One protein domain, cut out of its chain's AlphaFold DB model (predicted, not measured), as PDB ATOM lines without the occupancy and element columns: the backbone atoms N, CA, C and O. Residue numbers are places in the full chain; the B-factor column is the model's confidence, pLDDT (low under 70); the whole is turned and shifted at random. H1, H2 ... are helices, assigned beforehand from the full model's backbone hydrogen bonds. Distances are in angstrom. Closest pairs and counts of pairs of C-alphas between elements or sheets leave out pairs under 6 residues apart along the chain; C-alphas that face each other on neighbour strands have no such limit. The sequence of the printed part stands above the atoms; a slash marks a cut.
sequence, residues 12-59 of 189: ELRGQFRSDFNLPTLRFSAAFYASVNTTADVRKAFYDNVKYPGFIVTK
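This is residues 12 to 59 of the 189 residues of the protein "RagB/SusD family nutrient uptake outer membrane protein" of Pedobacter sp (UniProt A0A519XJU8). Little regular structure is here: a mostly loop-built, elongated piece with the short helix H1 at one end, H2 and H3 near each other toward the other, and the loop of residues 47 to 59 folding back between. Residues 38 to 43 stick out. The printed part has 48 residues, 18 of them in H1, H2 and H3, in that order, with no named strand; the class is all helix. It is compact, radius of gyration of the C-alphas 10.5 A, spanning 30 by 18 by 16 A.

Find C-alpha 12 at (76.644, 82.457, 84.370); H1 runs from there to residue 17. H2, residues 30 to 36, covers 10.2 A. H3, residues 42 to 46, ends at (84.119, 92.698, 71.044).

H1 is apart from H2 and H3. H2 and H3 are close but not clearly touching; their closest C-alphas, of Val 36 and Lys 44, are 5.4 A apart. Residues 47 to 48 pair antiparallel with 57 to 58. Every O i to N i+4 pair is within hydrogen-bond range in H1, but 1 of 3 in H2 and 0 of 1 in H3; for O i to N i+3, 3 of 4 and 2 of 2 are.

The farthest C-alphas, of Glu 12 and Thr 39, are 31.9 A apart. The printed part has no cut. The link H1 to H2 is long, H2 to H3 tight. No printed residue is under 70 in pLDDT.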
ATOM      1  N   GLU A  12      75.637  81.785  83.532       89.00
ATOM      2  CA  GLU A  12      76.644  82.457  84.370       89.00
ATOM      3  C   GLU A  12      77.562  83.390  83.571       89.00
ATOM      4  O   GLU A  12      77.817  84.513  83.993       89.00
ATOM      5  N   LEU A  13      78.008  82.991  82.372       91.50
ATOM      6  CA  LEU A  13      78.810  83.874  81.510       91.50
ATOM      7  C   LEU A  13      78.054  85.170  81.216       91.50
ATOM      8  O   LEU A  13      78.617  86.261  81.273       91.50
ATOM      9  N   ARG A  14      76.751  85.057  80.974       90.94
ATOM     10  CA  ARG A  14      75.879  86.205  80.774       90.94
ATOM     11  C   ARG A  14      75.697  87.016  82.055       90.94
ATOM     12  O   ARG A  14      75.875  88.226  82.014       90.94
ATOM     13  N   GLY A  15      75.386  86.376  83.179       91.56
ATOM     14  CA  GLY A  15      75.216  87.049  84.468       91.56
ATOM     15  C   GLY A  15      76.452  87.849  84.887       91.56
ATOM     16  O   GLY A  15      76.323  88.926  85.462       91.56
ATOM     17  N   GLN A  16      77.644  87.363  84.534       94.38
ATOM     18  CA  GLN A  16      78.904  87.989  84.922       94.38
ATOM     19  C   GLN A  16      79.466  88.990  83.903       94.38
ATOM     20  O   GLN A  16      80.096  89.960  84.327       94.38
ATOM     21  N   PHE A  17      79.272  88.784  82.592       95.19
ATOM     22  CA  PHE A  17      79.908  89.595  81.538       95.19
ATOM     23  C   PHE A  17      78.954  90.410  80.654       95.19
ATOM     24  O   PHE A  17      79.431  91.294  79.935       95.19
ATOM     25  N   ARG A  18      77.644  90.131  80.647       94.25
ATOM     26  CA  ARG A  18      76.696  90.813  79.751       94.25
ATOM     27  C   ARG A  18      76.682  92.318  80.017       94.25
ATOM     28  O   ARG A  18      76.460  92.748  81.143       94.25
ATOM     29  N   SER A  19      76.876  93.111  78.966       95.50
ATOM     30  CA  SER A  19      77.087  94.561  79.058       95.50
ATOM     31  C   SER A  19      76.051  95.403  78.309       95.50
ATOM     32  O   SER A  19      76.037  96.630  78.402       95.50
ATOM     33  N   ASP A  20      75.127  94.789  77.576       94.81
ATOM     34  CA  ASP A  20      74.032  95.480  76.887       94.81
ATOM     35  C   ASP A  20      72.862  95.868  77.817       94.81
ATOM     36  O   ASP A  20      72.113  96.774  77.459       94.81
ATOM     37  N   PHE A  21      72.777  95.331  79.042       89.81
ATOM     38  CA  PHE A  21      71.721  95.665  80.022       89.81
ATOM     39  C   PHE A  21      72.239  96.544  81.161       89.81
ATOM     40  O   PHE A  21      71.834  97.693  81.288       89.81
ATOM     41  N   ASN A  22      73.176  96.019  81.950       91.00
ATOM     42  CA  ASN A  22      73.755  96.675  83.119       91.00
ATOM     43  C   ASN A  22      75.282  96.604  83.063       91.00
ATOM     44  O   ASN A  22      75.847  95.857  82.265       91.00
ATOM     45  N   LEU A  23      75.950  97.380  83.921       94.69
ATOM     46  CA  LEU A  23      77.393  97.266  84.101       94.69
ATOM     47  C   LEU A  23      77.718  95.863  84.659       94.69
ATOM     48  O   LEU A  23      77.277  95.559  85.770       94.69
ATOM     49  N   PRO A  24      78.478  95.016  83.940       96.00
ATOM     50  CA  PRO A  24      78.781  93.662  84.391       96.00
ATOM     51  C   PRO A  24      79.702  93.644  85.614       96.00
ATOM     52  O   PRO A  24      80.457  94.591  85.876       96.00
ATOM     53  N   THR A  25      79.686  92.532  86.346       96.12
ATOM     54  CA  THR A  25      80.611  92.280  87.460       96.12
ATOM     55  C   THR A  25      82.036  92.100  86.948       96.12
ATOM     56  O   THR A  25      82.960  92.754  87.433       96.12
ATOM     57  N   LEU A  26      82.216  91.247  85.935       95.19
ATOM     58  CA  LEU A  26      83.522  90.959  85.358       95.19
ATOM     59  C   LEU A  26      83.851  91.943  84.238       95.19
ATOM     60  O   LEU A  26      83.063  92.198  83.326       95.19
ATOM     61  N   ARG A  27      85.052  92.514  84.329       94.94
ATOM     62  CA  ARG A  27      85.538  93.602  83.476       94.94
ATOM     63  C   ARG A  27      87.004  93.379  83.154       94.94
ATOM     64  O   ARG A  27      87.700  92.621  83.832       94.94
ATOM     65  N   PHE A  28      87.485  94.078  82.141       95.00
ATOM     66  CA  PHE A  28      88.882  94.030  81.746       95.00
ATOM     67  C   PHE A  28      89.648  95.241  82.277       95.00
ATOM     68  O   PHE A  28      89.116  96.335  82.442       95.00
ATOM     69  N   SER A  29      90.938  95.041  82.541       93.06
ATOM     70  CA  SER A  29      91.853  96.129  82.900       93.06
ATOM     71  C   SER A  29      92.122  97.055  81.710       93.06
ATOM     72  O   SER A  29      92.157  96.584  80.570       93.06
ATOM     73  N   ALA A  30      92.469  98.317  81.972       93.19
ATOM     74  CA  ALA A  30      92.939  99.243  80.937       93.19
ATOM     75  C   ALA A  30      94.165  98.707  80.168       93.19
ATOM     76  O   ALA A  30      94.226  98.835  78.949       93.19
ATOM     77  N   ALA A  31      95.092  98.023  80.854       91.50
ATOM     78  CA  ALA A  31      96.262  97.401  80.228       91.50
ATOM     79  C   ALA A  31      95.879  96.334  79.185       91.50
ATOM     80  O   ALA A  31      96.457  96.274  78.105       91.50
ATOM     81  N   PHE A  32      94.863  95.519  79.481       93.31
ATOM     82  CA  PHE A  32      94.300  94.597  78.496       93.31
ATOM     83  C   PHE A  32      93.674  95.354  77.322       93.31
ATOM     84  O   PHE A  32      93.942  95.021  76.173       93.31
ATOM     85  N   TYR A  33      92.867  96.380  77.593       95.00
ATOM     86  CA  TYR A  33      92.204  97.124  76.525       95.00
ATOM     87  C   TYR A  33      93.202  97.767  75.563       95.00
ATOM     88  O   TYR A  33      93.010  97.687  74.357       95.00
ATOM     89  N   ALA A  34      94.315  98.302  76.072       94.06
ATOM     90  CA  ALA A  34      95.394  98.836  75.245       94.06
ATOM     91  C   ALA A  34      95.983  97.797  74.269       94.06
ATOM     92  O   ALA A  34      96.405  98.166  73.178       94.06
ATOM     93  N   SER A  35      95.972  96.502  74.619       93.62
ATOM     94  CA  SER A  35      96.468  95.431  73.738       93.62
ATOM     95  C   SER A  35      95.549  95.126  72.549       93.62
ATOM     96  O   SER A  35      96.038  94.721  71.498       93.62
ATOM     97  N   VAL A  36      94.236  95.345  72.695       94.31
ATOM     98  CA  VAL A  36      93.233  95.073  71.647       94.31
ATOM     99  C   VAL A  36      92.768  96.335  70.927       94.31
ATOM    100  O   VAL A  36      92.371  96.269  69.767       94.31
ATOM    101  N   ASN A  37      92.830  97.500  71.576       93.81
ATOM    102  CA  ASN A  37      92.378  98.777  71.033       93.81
ATOM    103  C   ASN A  37      93.416  99.394  70.085       93.81
ATOM    104  O   ASN A  37      93.943 100.480  70.321       93.81
ATOM    105  N   THR A  38      93.719  98.680  69.006       92.06
ATOM    106  CA  THR A  38      94.583  99.168  67.930       92.06
ATOM    107  C   THR A  38      93.764  99.504  66.686       92.06
ATOM    108  O   THR A  38      92.602  99.108  66.537       92.06
ATOM    109  N   THR A  39      94.345 100.264  65.762       88.38
ATOM    110  CA  THR A  39      93.633 100.742  64.569       88.38
ATOM    111  C   THR A  39      93.114  99.593  63.701       88.38
ATOM    112  O   THR A  39      91.969  99.657  63.254       88.38
ATOM    113  N   ALA A  40      93.904  98.528  63.535       92.75
ATOM    114  CA  ALA A  40      93.620  97.435  62.605       92.75
ATOM    115  C   ALA A  40      93.001  96.179  63.245       92.75
ATOM    116  O   ALA A  40      92.423  95.377  62.520       92.75
ATOM    117  N   ASP A  41      93.097  95.991  64.568       96.12
ATOM    118  CA  ASP A  41      92.580  94.771  65.205       96.12
ATOM    119  C   ASP A  41      91.046  94.764  65.242       96.12
ATOM    120  O   ASP A  41      90.418  95.541  65.967       96.12
ATOM    121  N   VAL A  42      90.427  93.867  64.477       96.25
ATOM    122  CA  VAL A  42      88.966  93.745  64.387       96.25
ATOM    123  C   VAL A  42      88.348  93.185  65.669       96.25
ATOM    124  O   VAL A  42      87.169  93.425  65.934       96.25
ATOM    125  N   ARG A  43      89.127  92.502  66.522       96.38
ATOM    126  CA  ARG A  43      88.634  91.958  67.801       96.38
ATOM    127  C   ARG A  43      88.285  93.056  68.796       96.38
ATOM    128  O   ARG A  43      87.526  92.792  69.728       96.38
ATOM    129  N   LYS A  44      88.750  94.296  68.588       95.31
ATOM    130  CA  LYS A  44      88.336  95.453  69.398       95.31
ATOM    131  C   LYS A  44      86.821  95.653  69.408       95.31
ATOM    132  O   LYS A  44      86.288  96.143  70.396       95.31
ATOM    133  N   ALA A  45      86.126  95.229  68.348       95.12
ATOM    134  CA  ALA A  45      84.671  95.301  68.254       95.12
ATOM    135  C   ALA A  45      83.961  94.474  69.341       95.12
ATOM    136  O   ALA A  45      82.820  94.772  69.687       95.12
ATOM    137  N   PHE A  46      84.637  93.477  69.922       95.62
ATOM    138  CA  PHE A  46      84.119  92.698  71.044       95.62
ATOM    139  C   PHE A  46      84.234  93.405  72.393       95.62
ATOM    140  O   PHE A  46      83.817  92.827  73.390       95.62
ATOM    141  N   TYR A  47      84.764  94.625  72.457       96.50
ATOM    142  CA  TYR A  47      84.924  95.359  73.707       96.50
ATOM    143  C   TYR A  47      84.264  96.739  73.624       96.50
ATOM    144  O   TYR A  47      84.134  97.328  72.552       96.50
ATOM    145  N   ASP A  48      83.806  97.244  74.766       94.25
ATOM    146  CA  ASP A  48      83.229  98.582  74.911       94.25
ATOM    147  C   ASP A  48      83.875  99.307  76.089       94.25
ATOM    148  O   ASP A  48      84.157  98.694  77.121       94.25
ATOM    149  N   ASN A  49      84.076 100.610  75.936       93.56
ATOM    150  CA  ASN A  49      84.439 101.530  77.013       93.56
ATOM    151  C   ASN A  49      83.647 102.852  76.968       93.56
ATOM    152  O   ASN A  49      83.901 103.742  77.777       93.56
ATOM    153  N   VAL A  50      82.716 102.992  76.020       91.38
ATOM    154  CA  VAL A  50      81.920 104.199  75.772       91.38
ATOM    155  C   VAL A  50      80.616 104.121  76.547       91.38
ATOM    156  O   VAL A  50      80.244 105.081  77.214       91.38
ATOM    157  N   LYS A  51      79.935 102.966  76.508       92.62
ATOM    158  CA  LYS A  51      78.671 102.780  77.237       92.62
ATOM    159  C   LYS A  51      78.849 102.944  78.751       92.62
ATOM    160  O   LYS A  51      77.971 103.475  79.424       92.62
ATOM    161  N   TYR A  52      79.990 102.495  79.265       93.62
ATOM    162  CA  TYR A  52      80.380 102.637  80.664       93.62
ATOM    163  C   TYR A  52      81.751 103.317  80.735       93.62
ATOM    164  O   TYR A  52      82.767 102.621  80.795       93.62
ATOM    165  N   PRO A  53      81.805 104.661  80.705       91.81
ATOM    166  CA  PRO A  53      83.067 105.393  80.732       91.81
ATOM    167  C   PRO A  53      83.956 104.955  81.902       91.81
ATOM    168  O   PRO A  53      83.505 104.869  83.043       91.81
ATOM    169  N   GLY A  54      85.220 104.645  81.611       91.12
ATOM    170  CA  GLY A  54      86.189 104.150  82.599       91.12
ATOM    171  C   GLY A  54      86.135 102.640  82.871       91.12
ATOM    172  O   GLY A  54      87.036 102.115  83.526       91.12
ATOM    173  N   PHE A  55      85.153 101.914  82.331       95.75
ATOM    174  CA  PHE A  55      85.040 100.463  82.469       95.75
ATOM    175  C   PHE A  55      85.164  99.763  81.120       95.75
ATOM    176  O   PHE A  55      84.436 100.065  80.181       95.75
ATOM    177  N   ILE A  56      86.060  98.777  81.041       96.81
ATOM    178  CA  ILE A  56      86.221  97.955  79.841       96.81
ATOM    179  C   ILE A  56      85.377  96.697  79.990       96.81
ATOM    180  O   ILE A  56      85.635  95.857  80.857       96.81
ATOM    181  N   VAL A  57      84.387  96.554  79.122       97.06
ATOM    182  CA  VAL A  57      83.442  95.433  79.123       97.06
ATOM    183  C   VAL A  57      83.531  94.663  77.810       97.06
ATOM    184  O   VAL A  57      84.020  95.187  76.811       97.06
ATOM    185  N   THR A  58      83.078  93.409  77.803       96.00
ATOM    186  CA  THR A  58      82.994  92.593  76.583       96.00
ATOM    187  C   THR A  58      81.568  92.556  76.045       96.00
ATOM    188  O   THR A  58      80.598  92.573  76.803       96.00
ATOM    189  N   LYS A  59      81.449  92.486  74.721       95.50
ATOM    190  CA  LYS A  59      80.205  92.302  73.969       95.50
ATOM    191  C   LYS A  59      79.978  90.848  73.560       95.50
ATOM    192  O   LYS A  59      78.911  90.543  73.040       95.50
TER     193      LYS A  59